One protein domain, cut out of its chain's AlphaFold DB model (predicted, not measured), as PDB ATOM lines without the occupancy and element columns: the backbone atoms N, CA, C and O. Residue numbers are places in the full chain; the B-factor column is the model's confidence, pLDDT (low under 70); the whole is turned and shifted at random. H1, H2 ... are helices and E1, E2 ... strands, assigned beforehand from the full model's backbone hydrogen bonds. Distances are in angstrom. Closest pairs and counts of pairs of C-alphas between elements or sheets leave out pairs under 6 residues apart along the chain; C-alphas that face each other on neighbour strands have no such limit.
ATOM      1  N   LEU A 160     -50.927 -53.595 -24.845       53.81
ATOM      2  CA  LEU A 160     -49.695 -53.985 -24.158       53.81
ATOM      3  C   LEU A 160     -48.788 -52.761 -24.030       53.81
ATOM      4  O   LEU A 160     -48.407 -52.162 -25.036       53.81
ATOM      5  N   TYR A 161     -48.459 -52.412 -22.785       50.03
ATOM      6  CA  TYR A 161     -47.559 -51.317 -22.436       50.03
ATOM      7  C   TYR A 161     -46.327 -51.893 -21.740       50.03
ATOM      8  O   TYR A 161     -46.389 -52.254 -20.565       50.03
ATOM      9  N   ALA A 162     -45.212 -51.990 -22.459       53.31
ATOM     10  CA  ALA A 162     -43.914 -52.329 -21.883       53.31
ATOM     11  C   ALA A 162     -42.796 -51.648 -22.691       53.31
ATOM     12  O   ALA A 162     -42.984 -51.414 -23.884       53.31
ATOM     13  N   PRO A 163     -41.643 -51.313 -22.076       46.19
ATOM     14  CA  PRO A 163     -40.556 -50.610 -22.756       46.19
ATOM     15  C   PRO A 163     -40.024 -51.356 -23.978       46.19
ATOM     16  O   PRO A 163     -39.686 -50.698 -24.949       46.19
ATOM     17  N   GLU A 164     -40.013 -52.692 -23.930       59.16
ATOM     18  CA  GLU A 164     -39.659 -53.596 -25.025       59.16
ATOM     19  C   GLU A 164     -40.612 -54.799 -24.972       59.16
ATOM     20  O   GLU A 164     -40.667 -55.509 -23.968       59.16
ATOM     21  N   HIS A 165     -41.390 -55.032 -26.033       59.09
ATOM     22  CA  HIS A 165     -42.308 -56.169 -26.096       59.09
ATOM     23  C   HIS A 165     -42.162 -56.928 -27.413       59.09
ATOM     24  O   HIS A 165     -42.238 -56.354 -28.502       59.09
ATOM     25  N   HIS A 166     -42.000 -58.244 -27.297       59.19
ATOM     26  CA  HIS A 166     -41.945 -59.166 -28.426       59.19
ATOM     27  C   HIS A 166     -43.205 -60.032 -28.381       59.19
ATOM     28  O   HIS A 166     -43.290 -60.999 -27.625       59.19
ATOM     29  N   GLY A 167     -44.228 -59.628 -29.136       56.47
ATOM     30  CA  GLY A 167     -45.505 -60.337 -29.171       56.47
ATOM     31  C   GLY A 167     -45.508 -61.394 -30.264       56.47
ATOM     32  O   GLY A 167     -45.733 -61.057 -31.424       56.47
ATOM     33  N   TYR A 168     -45.290 -62.661 -29.901       52.69
ATOM     34  CA  TYR A 168     -45.389 -63.799 -30.820       52.69
ATOM     35  C   TYR A 168     -46.738 -64.507 -30.647       52.69
ATOM     36  O   TYR A 168     -46.868 -65.443 -29.863       52.69
ATOM     37  N   GLY A 169     -47.759 -64.060 -31.379       48.97
ATOM     38  CA  GLY A 169     -49.044 -64.755 -31.463       48.97
ATOM     39  C   GLY A 169     -49.115 -65.618 -32.721       48.97
ATOM     40  O   GLY A 169     -49.194 -65.085 -33.823       48.97
ATOM     41  N   THR A 170     -49.083 -66.948 -32.587       37.50
ATOM     42  CA  THR A 170     -49.214 -67.888 -33.723       37.50
ATOM     43  C   THR A 170     -50.666 -68.189 -34.105       37.50
ATOM     44  O   THR A 170     -50.913 -68.753 -35.170       37.50
ATOM     45  N   GLN A 171     -51.637 -67.788 -33.283       41.38
ATOM     46  CA  GLN A 171     -53.051 -67.795 -33.649       41.38
ATOM     47  C   GLN A 171     -53.463 -66.393 -34.084       41.38
ATOM     48  O   GLN A 171     -53.005 -65.408 -33.518       41.38
ATOM     49  N   SER A 172     -54.287 -66.319 -35.128       37.50
ATOM     50  CA  SER A 172     -54.752 -65.109 -35.811       37.50
ATOM     51  C   SER A 172     -55.409 -64.092 -34.865       37.50
ATOM     52  O   SER A 172     -56.632 -63.968 -34.815       37.50
ATOM     53  N   HIS A 173     -54.612 -63.357 -34.101       50.19
ATOM     54  CA  HIS A 173     -55.080 -62.222 -33.328       50.19
ATOM     55  C   HIS A 173     -55.287 -61.072 -34.307       50.19
ATOM     56  O   HIS A 173     -54.336 -60.442 -34.760       50.19
ATOM     57  N   GLN A 174     -56.543 -60.839 -34.676       56.38
ATOM     58  CA  GLN A 174     -56.935 -59.626 -35.378       56.38
ATOM     59  C   GLN A 174     -56.835 -58.461 -34.384       56.38
ATOM     60  O   GLN A 174     -57.615 -58.401 -33.436       56.38
ATOM     61  N   GLY A 175     -55.883 -57.547 -34.582       59.81
ATOM     62  CA  GLY A 175     -55.930 -56.233 -33.928       59.81
ATOM     63  C   GLY A 175     -55.173 -56.064 -32.608       59.81
ATOM     64  O   GLY A 175     -55.644 -55.326 -31.746       59.81
ATOM     65  N   SER A 176     -54.001 -56.674 -32.409       62.16
ATOM     66  CA  SER A 176     -53.165 -56.328 -31.247       62.16
ATOM     67  C   SER A 176     -52.628 -54.894 -31.356       62.16
ATOM     68  O   SER A 176     -52.194 -54.465 -32.426       62.16
ATOM     69  N   HIS A 177     -52.690 -54.135 -30.257       74.81
ATOM     70  CA  HIS A 177     -52.143 -52.777 -30.172       74.81
ATOM     71  C   HIS A 177     -50.924 -52.795 -29.249       74.81
ATOM     72  O   HIS A 177     -51.038 -53.141 -28.067       74.81
ATOM     73  N   VAL A 178     -49.756 -52.443 -29.786       69.25
ATOM     74  CA  VAL A 178     -48.490 -52.483 -29.045       69.25
ATOM     75  C   VAL A 178     -47.922 -51.077 -28.893       69.25
ATOM     76  O   VAL A 178     -47.718 -50.355 -29.875       69.25
ATOM     77  N   TYR A 179     -47.648 -50.705 -27.643       73.06
ATOM     78  CA  TYR A 179     -47.079 -49.418 -27.264       73.06
ATOM     79  C   TYR A 179     -45.777 -49.668 -26.493       73.06
ATOM     80  O   TYR A 179     -45.803 -50.085 -25.335       73.06
ATOM     81  N   GLY A 180     -44.631 -49.421 -27.130       71.81
ATOM     82  CA  GLY A 180     -43.320 -49.627 -26.505       71.81
ATOM     83  C   GLY A 180     -42.159 -49.411 -27.469       71.81
ATOM     84  O   GLY A 180     -42.258 -49.788 -28.635       71.81
ATOM     85  N   LEU A 181     -41.062 -48.809 -27.009       74.62
ATOM     86  CA  LEU A 181     -39.883 -48.571 -27.850       74.62
ATOM     87  C   LEU A 181     -39.358 -49.903 -28.421       74.62
ATOM     88  O   LEU A 181     -39.253 -50.896 -27.713       74.62
ATOM     89  N   GLY A 182     -39.070 -49.954 -29.723       74.50
ATOM     90  CA  GLY A 182     -38.512 -51.163 -30.344       74.50
ATOM     91  C   GLY A 182     -39.433 -52.392 -30.342       74.50
ATOM     92  O   GLY A 182     -38.952 -53.520 -30.421       74.50
ATOM     93  N   SER A 183     -40.752 -52.205 -30.242       73.38
ATOM     94  CA  SER A 183     -41.694 -53.327 -30.191       73.38
ATOM     95  C   SER A 183     -41.761 -54.106 -31.503       73.38
ATOM     96  O   SER A 183     -41.796 -53.528 -32.591       73.38
ATOM     97  N   GLN A 184     -41.865 -55.431 -31.404       79.31
ATOM     98  CA  GLN A 184     -42.066 -56.303 -32.562       79.31
ATOM     99  C   GLN A 184     -43.465 -56.919 -32.517       79.31
ATOM    100  O   GLN A 184     -43.817 -57.649 -31.584       79.31
ATOM    101  N   GLY A 185     -44.269 -56.598 -33.531       73.25
ATOM    102  CA  GLY A 185     -45.622 -57.113 -33.713       73.25
ATOM    103  C   GLY A 185     -45.662 -58.190 -34.791       73.25
ATOM    104  O   GLY A 185     -45.447 -57.908 -35.974       73.25
ATOM    105  N   TYR A 186     -45.979 -59.421 -34.389       77.12
ATOM    106  CA  TYR A 186     -46.204 -60.544 -35.295       77.12
ATOM    107  C   TYR A 186     -47.692 -60.911 -35.287       77.12
ATOM    108  O   TYR A 186     -48.197 -61.453 -34.308       77.12
ATOM    109  N   GLY A 187     -48.402 -60.591 -36.373       78.06
ATOM    110  CA  GLY A 187     -49.829 -60.902 -36.515       78.06
ATOM    111  C   GLY A 187     -50.549 -60.049 -37.558       78.06
ATOM    112  O   GLY A 187     -50.151 -58.914 -37.827       78.06
ATOM    113  N   SER A 188     -51.607 -60.599 -38.157       80.31
ATOM    114  CA  SER A 188     -52.455 -59.884 -39.120       80.31
ATOM    115  C   SER A 188     -53.210 -58.733 -38.451       80.31
ATOM    116  O   SER A 188     -53.948 -58.974 -37.495       80.31
ATOM    117  N   GLY A 189     -53.087 -57.509 -38.965       81.12
ATOM    118  CA  GLY A 189     -53.827 -56.370 -38.416       81.12
ATOM    119  C   GLY A 189     -53.219 -55.770 -37.145       81.12
ATOM    120  O   GLY A 189     -53.948 -55.170 -36.362       81.12
ATOM    121  N   SER A 190     -51.921 -55.956 -36.900       77.88
ATOM    122  CA  SER A 190     -51.262 -55.379 -35.721       77.88
ATOM    123  C   SER A 190     -51.118 -53.860 -35.863       77.88
ATOM    124  O   SER A 190     -50.771 -53.369 -36.940       77.88
ATOM    125  N   GLN A 191     -51.344 -53.113 -34.780       81.62
ATOM    126  CA  GLN A 191     -51.128 -51.666 -34.724       81.62
ATOM    127  C   GLN A 191     -49.978 -51.332 -33.768       81.62
ATOM    128  O   GLN A 191     -50.026 -51.666 -32.583       81.62
ATOM    129  N   GLY A 192     -48.924 -50.704 -34.290       81.75
ATOM    130  CA  GLY A 192     -47.733 -50.321 -33.524       81.75
ATOM    131  C   GLY A 192     -47.581 -48.806 -33.445       81.75
ATOM    132  O   GLY A 192     -47.627 -48.135 -34.471       81.75
ATOM    133  N   TYR A 193     -47.372 -48.263 -32.246       80.50
ATOM    134  CA  TYR A 193     -47.370 -46.807 -32.008       80.50
ATOM    135  C   TYR A 193     -46.054 -46.261 -31.447       80.50
ATOM    136  O   TYR A 193     -46.037 -45.227 -30.782       80.50
ATOM    137  N   ALA A 194     -44.940 -46.958 -31.654       78.38
ATOM    138  CA  ALA A 194     -43.703 -46.613 -30.970       78.38
ATOM    139  C   ALA A 194     -42.473 -46.615 -31.870       78.38
ATOM    140  O   ALA A 194     -42.373 -47.382 -32.827       78.38
ATOM    141  N   GLN A 195     -41.526 -45.734 -31.544       80.25
ATOM    142  CA  GLN A 195     -40.299 -45.548 -32.309       80.25
ATOM    143  C   GLN A 195     -39.543 -46.874 -32.462       80.25
ATOM    144  O   GLN A 195     -39.345 -47.599 -31.485       80.25
ATOM    145  N   GLY A 196     -39.118 -47.175 -33.692       80.25
ATOM    146  CA  GLY A 196     -38.384 -48.405 -33.997       80.25
ATOM    147  C   GLY A 196     -39.238 -49.675 -34.011       80.25
ATOM    148  O   GLY A 196     -38.683 -50.767 -33.914       80.25
ATOM    149  N   SER A 197     -40.568 -49.561 -34.098       79.94
ATOM    150  CA  SER A 197     -41.429 -50.744 -34.140       79.94
ATOM    151  C   SER A 197     -41.267 -51.512 -35.450       79.94
ATOM    152  O   SER A 197     -41.107 -50.926 -36.524       79.94
ATOM    153  N   GLN A 198     -41.352 -52.837 -35.374       83.06
ATOM    154  CA  GLN A 198     -41.318 -53.704 -36.547       83.06
ATOM    155  C   GLN A 198     -42.609 -54.511 -36.664       83.06
ATOM    156  O   GLN A 198     -42.996 -55.220 -35.734       83.06
ATOM    157  N   GLY A 199     -43.275 -54.403 -37.815       80.31
ATOM    158  CA  GLY A 199     -44.509 -55.131 -38.109       80.31
ATOM    159  C   GLY A 199     -44.283 -56.222 -39.152       80.31
ATOM    160  O   GLY A 199     -43.828 -55.950 -40.268       80.31
ATOM    161  N   TYR A 200     -44.628 -57.459 -38.792       82.19
ATOM    162  CA  TYR A 200     -44.360 -58.657 -39.596       82.19
ATOM    163  C   TYR A 200     -45.621 -59.387 -40.091       82.19
ATOM    164  O   TYR A 200     -45.507 -60.463 -40.673       82.19
ATOM    165  N   GLY A 201     -46.822 -58.827 -39.912       82.50
ATOM    166  CA  GLY A 201     -48.073 -59.442 -40.376       82.50
ATOM    167  C   GLY A 201     -48.846 -58.599 -41.387       82.50
ATOM    168  O   GLY A 201     -48.724 -57.375 -41.414       82.50
ATOM    169  N   SER A 202     -49.639 -59.255 -42.236       84.62
ATOM    170  CA  SER A 202     -50.426 -58.580 -43.273       84.62
ATOM    171  C   SER A 202     -51.411 -57.570 -42.681       84.62
ATOM    172  O   SER A 202     -52.022 -57.821 -41.641       84.62
ATOM    173  N   GLY A 203     -51.573 -56.424 -43.345       85.94
ATOM    174  CA  GLY A 203     -52.497 -55.383 -42.886       85.94
ATOM    175  C   GLY A 203     -52.083 -54.699 -41.584       85.94
ATOM    176  O   GLY A 203     -52.949 -54.192 -40.878       85.94
ATOM    177  N   SER A 204     -50.796 -54.723 -41.223       83.81
ATOM    178  CA  SER A 204     -50.323 -54.013 -40.031       83.81
ATOM    179  C   SER A 204     -50.222 -52.514 -40.305       83.81
ATOM    180  O   SER A 204     -49.788 -52.113 -41.385       83.81
ATOM    181  N   ASN A 205     -50.570 -51.692 -39.318       85.75
ATOM    182  CA  ASN A 205     -50.398 -50.245 -39.395       85.75
ATOM    183  C   ASN A 205     -49.387 -49.808 -38.337       85.75
ATOM    184  O   ASN A 205     -49.570 -50.097 -37.153       85.75
ATOM    185  N   VAL A 206     -48.324 -49.121 -38.739       85.31
ATOM    186  CA  VAL A 206     -47.327 -48.608 -37.793       85.31
ATOM    187  C   VAL A 206     -47.300 -47.094 -37.867       85.31
ATOM    188  O   VAL A 206     -47.175 -46.525 -38.941       85.31
ATOM    189  N   TYR A 207     -47.432 -46.442 -36.719       85.12
ATOM    190  CA  TYR A 207     -47.514 -44.992 -36.589       85.12
ATOM    191  C   TYR A 207     -46.339 -44.493 -35.757       85.12
ATOM    192  O   TYR A 207     -46.513 -44.019 -34.633       85.12
ATOM    193  N   ALA A 208     -45.119 -44.667 -36.261       80.81
ATOM    194  CA  ALA A 208     -43.949 -44.211 -35.532       80.81
ATOM    195  C   ALA A 208     -42.716 -43.993 -36.413       80.81
ATOM    196  O   ALA A 208     -42.489 -44.747 -37.361       80.81
ATOM    197  N   PRO A 209     -41.869 -43.006 -36.071       79.06
ATOM    198  CA  PRO A 209     -40.620 -42.773 -36.778       79.06
ATOM    199  C   PRO A 209     -39.654 -43.959 -36.650       79.06
ATOM    200  O   PRO A 209     -39.547 -44.593 -35.595       79.06
ATOM    201  N   GLY A 210     -38.922 -44.230 -37.733       80.62
ATOM    202  CA  GLY A 210     -37.907 -45.291 -37.789       80.62
ATOM    203  C   GLY A 210     -38.463 -46.715 -37.717       80.62
ATOM    204  O   GLY A 210     -37.751 -47.619 -37.290       80.62
ATOM    205  N   SER A 211     -39.730 -46.908 -38.079       80.25
ATOM    206  CA  SER A 211     -40.366 -48.223 -38.087       80.25
ATOM    207  C   SER A 211     -40.082 -48.982 -39.379       80.25
ATOM    208  O   SER A 211     -39.839 -48.378 -40.423       80.25
ATOM    209  N   THR A 212     -40.153 -50.313 -39.322       80.62
ATOM    210  CA  THR A 212     -39.965 -51.165 -40.507       80.62
ATOM    211  C   THR A 212     -41.133 -52.126 -40.679       80.62
ATOM    212  O   THR A 212     -41.518 -52.837 -39.749       80.62
ATOM    213  N   LEU A 213     -41.681 -52.183 -41.894       81.19
ATOM    214  CA  LEU A 213     -42.796 -53.059 -42.253       81.19
ATOM    215  C   LEU A 213     -42.364 -54.079 -43.306       81.19
ATOM    216  O   LEU A 213     -41.897 -53.742 -44.398       81.19
ATOM    217  N   TYR A 214     -42.542 -55.352 -42.962       82.50
ATOM    218  CA  TYR A 214     -42.086 -56.480 -43.776       82.50
ATOM    219  C   TYR A 214     -43.222 -57.216 -44.493       82.50
ATOM    220  O   TYR A 214     -42.954 -58.119 -45.283       82.50
ATOM    221  N   ALA A 215     -44.481 -56.844 -44.252       81.94
ATOM    222  CA  ALA A 215     -45.631 -57.638 -44.665       81.94
ATOM    223  C   ALA A 215     -46.532 -56.941 -45.703       81.94
ATOM    224  O   ALA A 215     -46.788 -55.743 -45.577       81.94
ATOM    225  N   PRO A 216     -47.080 -57.683 -46.685       82.56
ATOM    226  CA  PRO A 216     -48.014 -57.155 -47.678       82.56
ATOM    227  C   PRO A 216     -49.237 -56.444 -47.088       82.56
ATOM    228  O   PRO A 216     -49.791 -56.876 -46.074       82.56
ATOM    229  N   GLY A 217     -49.690 -55.383 -47.760       85.31
ATOM    230  CA  GLY A 217     -50.892 -54.630 -47.381       85.31
ATOM    231  C   GLY A 217     -50.748 -53.804 -46.101       85.31
ATOM    232  O   GLY A 217     -51.753 -53.382 -45.535       85.31
ATOM    233  N   SER A 218     -49.522 -53.610 -45.616       83.69
ATOM    234  CA  SER A 218     -49.250 -52.851 -44.397       83.69
ATOM    235  C   SER A 218     -49.015 -51.373 -44.690       83.69
ATOM    236  O   SER A 218     -48.520 -51.024 -45.761       83.69
ATOM    237  N   HIS A 219     -49.348 -50.508 -43.739       85.69
ATOM    238  CA  HIS A 219     -49.241 -49.060 -43.896       85.69
ATOM    239  C   HIS A 219     -48.314 -48.483 -42.824       85.69
ATOM    240  O   HIS A 219     -48.495 -48.728 -41.630       85.69
ATOM    241  N   ASP A 220     -47.306 -47.732 -43.252       85.44
ATOM    242  CA  ASP A 220     -46.411 -46.987 -42.369       85.44
ATOM    243  C   ASP A 220     -46.799 -45.509 -42.392       85.44
ATOM    244  O   ASP A 220     -46.813 -44.892 -43.454       85.44
ATOM    245  N   TYR A 221     -47.096 -44.952 -41.227       85.50
ATOM    246  CA  TYR A 221     -47.467 -43.556 -41.011       85.50
ATOM    247  C   TYR A 221     -46.422 -42.831 -40.146       85.50
ATOM    248  O   TYR A 221     -46.760 -42.012 -39.292       85.50
ATOM    249  N   GLY A 222     -45.147 -43.194 -40.274       82.44
ATOM    250  CA  GLY A 222     -44.042 -42.584 -39.539       82.44
ATOM    251  C   GLY A 222     -43.372 -41.415 -40.263       82.44
ATOM    252  O   GLY A 222     -43.614 -41.154 -41.432       82.44
ATOM    253  N   ILE A 223     -42.458 -40.738 -39.565       72.00
ATOM    254  CA  ILE A 223     -41.475 -39.854 -40.203       72.00
ATOM    255  C   ILE A 223     -40.173 -40.624 -40.375       72.00
ATOM    256  O   ILE A 223     -39.593 -41.102 -39.394       72.00
ATOM    257  N   GLN A 224     -39.705 -40.734 -41.614       71.12
ATOM    258  CA  GLN A 224     -38.466 -41.424 -41.939       71.12
ATOM    259  C   GLN A 224     -37.333 -40.428 -42.211       71.12
ATOM    260  O   GLN A 224     -37.516 -39.442 -42.927       71.12
ATOM    261  N   PRO A 225     -36.133 -40.676 -41.661       58.50
ATOM    262  CA  PRO A 225     -34.933 -40.031 -42.166       58.50
ATOM    263  C   PRO A 225     -34.645 -40.543 -43.586       58.50
ATOM    264  O   PRO A 225     -34.776 -41.746 -43.844       58.50
ATOM    265  N   SER A 226     -34.242 -39.641 -44.488       55.78
ATOM    266  CA  SER A 226     -33.843 -39.976 -45.859       55.78
ATOM    267  C   SER A 226     -32.944 -41.217 -45.906       55.78
ATOM    268  O   SER A 226     -31.902 -41.269 -45.249       55.78
ATOM    269  N   GLY A 227     -33.359 -42.230 -46.674       56.78
ATOM    270  CA  GLY A 227     -32.607 -43.474 -46.889       56.78
ATOM    271  C   GLY A 227     -32.913 -44.640 -45.937       56.78
ATOM    272  O   GLY A 227     -32.284 -45.689 -46.062       56.78
ATOM    273  N   SER A 228     -33.868 -44.509 -45.010       55.00
ATOM    274  CA  SER A 228     -34.197 -45.561 -44.025       55.00
ATOM    275  C   SER A 228     -35.239 -46.595 -44.491       55.00
ATOM    276  O   SER A 228     -35.666 -47.439 -43.696       55.00
ATOM    277  N   THR A 229     -35.677 -46.576 -45.748       51.81
ATOM    278  CA  THR A 229     -36.788 -47.430 -46.184       51.81
ATOM    279  C   THR A 229     -36.319 -48.859 -46.451       51.81
ATOM    280  O   THR A 229     -35.713 -49.165 -47.474       51.81
ATOM    281  N   THR A 230     -36.652 -49.783 -45.549       56.84
ATOM    282  CA  THR A 230     -36.681 -51.220 -45.865       56.84
ATOM    283  C   THR A 230     -38.135 -51.683 -45.911       56.84
ATOM    284  O   THR A 230     -38.587 -52.438 -45.059       56.84
ATOM    285  N   GLN A 231     -38.892 -51.227 -46.913       63.25
ATOM    286  CA  GLN A 231     -40.157 -51.878 -47.261       63.25
ATOM    287  C   GLN A 231     -39.841 -53.168 -48.017       63.25
ATOM    288  O   GLN A 231     -39.319 -53.134 -49.130       63.25
ATOM    289  N   ARG A 232     -40.123 -54.322 -47.405       62.94
ATOM    290  CA  ARG A 232     -39.889 -55.639 -48.034       62.94
ATOM    291  C   ARG A 232     -41.163 -56.400 -48.399       62.94
ATOM    292  O   ARG A 232     -41.065 -57.461 -49.007       62.94
ATOM    293  N   GLY A 233     -42.341 -55.863 -48.085       65.75
ATOM    294  CA  GLY A 233     -43.624 -56.472 -48.439       65.75
ATOM    295  C   GLY A 233     -44.233 -55.859 -49.700       65.75
ATOM    296  O   GLY A 233     -44.455 -54.649 -49.741       65.75
ATOM    297  N   GLN A 234     -44.563 -56.684 -50.702       68.75
ATOM    298  CA  GLN A 234     -45.342 -56.245 -51.868       68.75
ATOM    299  C   GLN A 234     -46.670 -55.615 -51.417       68.75
ATOM    300  O   GLN A 234     -47.425 -56.235 -50.674       68.75
ATOM    301  N   GLY A 235     -46.958 -54.389 -51.861       77.12
ATOM    302  CA  GLY A 235     -48.198 -53.685 -51.511       77.12
ATOM    303  C   GLY A 235     -48.203 -53.035 -50.124       77.12
ATOM    304  O   GLY A 235     -49.281 -52.773 -49.599       77.12
ATOM    305  N   SER A 236     -47.036 -52.798 -49.521       75.00
ATOM    306  CA  SER A 236     -46.939 -51.908 -48.357       75.00
ATOM    307  C   SER A 236     -46.939 -50.452 -48.821       75.00
ATOM    308  O   SER A 236     -46.336 -50.144 -49.849       75.00
ATOM    309  N   GLN A 237     -47.601 -49.563 -48.085       80.94
ATOM    310  CA  GLN A 237     -47.659 -48.135 -48.404       80.94
ATOM    311  C   GLN A 237     -47.007 -47.310 -47.296       80.94
ATOM    312  O   GLN A 237     -47.125 -47.642 -46.118       80.94
ATOM    313  N   TYR A 238     -46.300 -46.248 -47.678       80.06
ATOM    314  CA  TYR A 238     -45.728 -45.275 -46.749       80.06
ATOM    315  C   TYR A 238     -46.459 -43.941 -46.904       80.06
ATOM    316  O   TYR A 238     -46.605 -43.434 -48.014       80.06
ATOM    317  N   TYR A 239     -46.906 -43.396 -45.780       78.88
ATOM    318  CA  TYR A 239     -47.597 -42.123 -45.643       78.88
ATOM    319  C   TYR A 239     -46.864 -41.299 -44.588       78.88
ATOM    320  O   TYR A 239     -47.286 -41.222 -43.435       78.88
ATOM    321  N   GLY A 240     -45.745 -40.697 -44.971       73.88
ATOM    322  CA  GLY A 240     -44.924 -39.935 -44.046       73.88
ATOM    323  C   GLY A 240     -44.194 -38.781 -44.704       73.88
ATOM    324  O   GLY A 240     -44.118 -38.682 -45.927       73.88
ATOM    325  N   ILE A 241     -43.664 -37.894 -43.867       72.50
ATOM    326  CA  ILE A 241     -42.887 -36.734 -44.304       72.50
ATOM    327  C   ILE A 241     -41.426 -37.172 -44.383       72.50
ATOM    328  O   ILE A 241     -40.839 -37.561 -43.373       72.50
ATOM    329  N   GLU A 242     -40.848 -37.154 -45.578       76.31
ATOM    330  CA  GLU A 242     -39.407 -37.320 -45.764       76.31
ATOM    331  C   GLU A 242     -38.702 -36.002 -45.420       76.31
ATOM    332  O   GLU A 242     -39.232 -34.923 -45.670       76.31
ATOM    333  N   ASP A 243     -37.522 -36.080 -44.800       73.94
ATOM    334  CA  ASP A 243     -36.669 -34.918 -44.496       73.94
ATOM    335  C   ASP A 243     -37.293 -33.808 -43.633       73.94
ATOM    336  O   ASP A 243     -36.788 -32.685 -43.588       73.94
ATOM    337  N   ALA A 244     -38.331 -34.134 -42.861       70.94
ATOM    338  CA  ALA A 244     -38.919 -33.218 -41.890       70.94
ATOM    339  C   ALA A 244     -37.857 -32.666 -40.922       70.94
ATOM    340  O   ALA A 244     -37.035 -33.407 -40.356       70.94
ATOM    341  N   SER A 245     -37.892 -31.366 -40.656       80.94
ATOM    342  CA  SER A 245     -37.097 -30.744 -39.597       80.94
ATOM    343  C   SER A 245     -37.387 -31.396 -38.230       80.94
ATOM    344  O   SER A 245     -38.421 -32.043 -38.042       80.94
ATOM    345  N   PRO A 246     -36.487 -31.274 -37.234       70.94
ATOM    346  CA  PRO A 246     -36.763 -31.762 -35.880       70.94
ATOM    347  C   PRO A 246     -38.070 -31.214 -35.285       70.94
ATOM    348  O   PRO A 246     -38.731 -31.923 -34.531       70.94
ATOM    349  N   GLN A 247     -38.457 -29.988 -35.659       76.19
ATOM    350  CA  GLN A 247     -39.701 -29.365 -35.214       76.19
ATOM    351  C   GLN A 247     -40.928 -30.018 -35.861       76.19
ATOM    352  O   GLN A 247     -41.830 -30.442 -35.151       76.19
ATOM    353  N   GLU A 248     -40.932 -30.204 -37.183       76.62
ATOM    354  CA  GLU A 248     -42.030 -30.887 -37.888       76.62
ATOM    355  C   GLU A 248     -42.196 -32.338 -37.415       76.62
ATOM    356  O   GLU A 248     -43.311 -32.849 -37.318       76.62
ATOM    357  N   ARG A 249     -41.086 -32.988 -37.040       70.06
ATOM    358  CA  ARG A 249     -41.093 -34.304 -36.388       70.06
ATOM    359  C   ARG A 249     -41.830 -34.313 -35.062       70.06
ATOM    360  O   ARG A 249     -42.598 -35.235 -34.785       70.06
ATOM    361  N   TYR A 250     -41.570 -33.303 -34.249       70.62
ATOM    362  CA  TYR A 250     -42.200 -33.146 -32.952       70.62
ATOM    363  C   TYR A 250     -43.689 -32.802 -33.088       70.62
ATOM    364  O   TYR A 250     -44.523 -33.443 -32.449       70.62
ATOM    365  N   ASP A 251     -44.030 -31.877 -33.984       76.75
ATOM    366  CA  ASP A 251     -45.410 -31.443 -34.224       76.75
ATOM    367  C   ASP A 251     -46.272 -32.584 -34.784       76.75
ATOM    368  O   ASP A 251     -47.402 -32.784 -34.339       76.75
ATOM    369  N   PHE A 252     -45.724 -33.399 -35.691       77.50
ATOM    370  CA  PHE A 252     -46.390 -34.605 -36.187       77.50
ATOM    371  C   PHE A 252     -46.658 -35.617 -35.069       77.50
ATOM    372  O   PHE A 252     -47.762 -36.152 -34.971       77.50
ATOM    373  N   PHE A 253     -45.672 -35.863 -34.201       73.62
ATOM    374  CA  PHE A 253     -45.842 -36.774 -33.069       73.62
ATOM    375  C   PHE A 253     -46.918 -36.270 -32.098       73.62
ATOM    376  O   PHE A 253     -47.760 -37.051 -31.653       73.62
ATOM    377  N   LEU A 254     -46.941 -34.965 -31.815       74.12
ATOM    378  CA  LEU A 254     -47.979 -34.349 -30.990       74.12
ATOM    379  C   LEU A 254     -49.365 -34.439 -31.636       74.12
ATOM    380  O   LEU A 254     -50.326 -34.765 -30.944       74.12
ATOM    381  N   ALA A 255     -49.482 -34.197 -32.943       73.75
ATOM    382  CA  ALA A 255     -50.746 -34.303 -33.668       73.75
ATOM    383  C   ALA A 255     -51.272 -35.747 -33.698       73.75
ATOM    384  O   ALA A 255     -52.465 -35.984 -33.486       73.75
ATOM    385  N   LEU A 256     -50.379 -36.720 -33.897       71.88
ATOM    386  CA  LEU A 256     -50.702 -38.140 -33.828       71.88
ATOM    387  C   LEU A 256     -51.188 -38.513 -32.421       71.88
ATOM    388  O   LEU A 256     -52.249 -39.114 -32.269       71.88
ATOM    389  N   GLN A 257     -50.457 -38.104 -31.383       66.62
ATOM    390  CA  GLN A 257     -50.820 -38.375 -29.994       66.62
ATOM    391  C   GLN A 257     -52.143 -37.704 -29.599       66.62
ATOM    392  O   GLN A 257     -52.959 -38.319 -28.916       66.62
ATOM    393  N   ALA A 258     -52.387 -36.471 -30.045       69.50
ATOM    394  CA  ALA A 258     -53.651 -35.772 -29.834       69.50
ATOM    395  C   ALA A 258     -54.820 -36.508 -30.504       69.50
ATOM    396  O   ALA A 258     -55.845 -36.724 -29.863       69.50
ATOM    397  N   SER A 259     -54.633 -36.974 -31.742       65.62
ATOM    398  CA  SER A 259     -55.652 -37.726 -32.486       65.62
ATOM    399  C   SER A 259     -55.975 -39.081 -31.846       65.62
ATOM    400  O   SER A 259     -57.109 -39.542 -31.922       65.62
ATOM    401  N   LEU A 260     -54.995 -39.717 -31.195       61.00
ATOM    402  CA  LEU A 260     -55.184 -40.978 -30.467       61.00
ATOM    403  C   LEU A 260     -55.877 -40.795 -29.108       61.00
ATOM    404  O   LEU A 260     -56.481 -41.736 -28.606       61.00
ATOM    405  N   ASN A 261     -55.784 -39.605 -28.512       55.47
ATOM    406  CA  ASN A 261     -56.384 -39.296 -27.212       55.47
ATOM    407  C   ASN A 261     -57.821 -38.757 -27.319       55.47
ATOM    408  O   ASN A 261     -58.471 -38.557 -26.288       55.47
ATOM    409  N   GLU A 262     -58.334 -38.514 -28.527       62.16
ATOM    410  CA  GLU A 262     -59.746 -38.190 -28.698       62.16
ATOM    411  C   GLU A 262     -60.608 -39.440 -28.445       62.16
ATOM    412  O   GLU A 262     -60.321 -40.512 -28.982       62.16
TER     413      GLU A 262
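Overview. This is residues 160 to 262 of the 309 residues of the protein "Hypothetical protein" of Meloidogyne enterolobii (UniProt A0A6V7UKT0). The printed part has little regular structure and is a chain wound in stacked turns, a solenoid with rows of short parallel pairings, with helix H1 at one side. The 103 residues run E1, E2, E3, H1, mixed in class, with 25 in named elements; E1 and E3 form a parallel sheet. It is compact, radius of gyration of the C-alphas 13.0 A, spanning 41 by 30 by 23 A.

Arrangement. E1, residues 166 to 168, and E3, residues 184 to 186, are parallel at 7 degrees; N 167 and O 184 are 3.2 A apart, within hydrogen-bond range. E2, residues 177 to 179, pairs with no named strand, but residues 177 to 178 pair parallel with 191 to 192. H1, residues 246 to 261, is apart from E1 and E2; every O i to N i+4 pair in it is within hydrogen-bond range.

Along the chain. E1 begins at C-alpha 166 (-41.945, -59.166, -28.426). H1, 22.7 A long, ends at C-alpha 261 (-56.384, -39.296, -27.212).

Size, cuts and confidence. The farthest C-alphas, Gln 171 and Ser 245, are 40.8 A apart. The printed part has no cut; the link E3 to H1 is long, 59 residues. pLDDT is under 70 at 34 residues, among them 160 to 176.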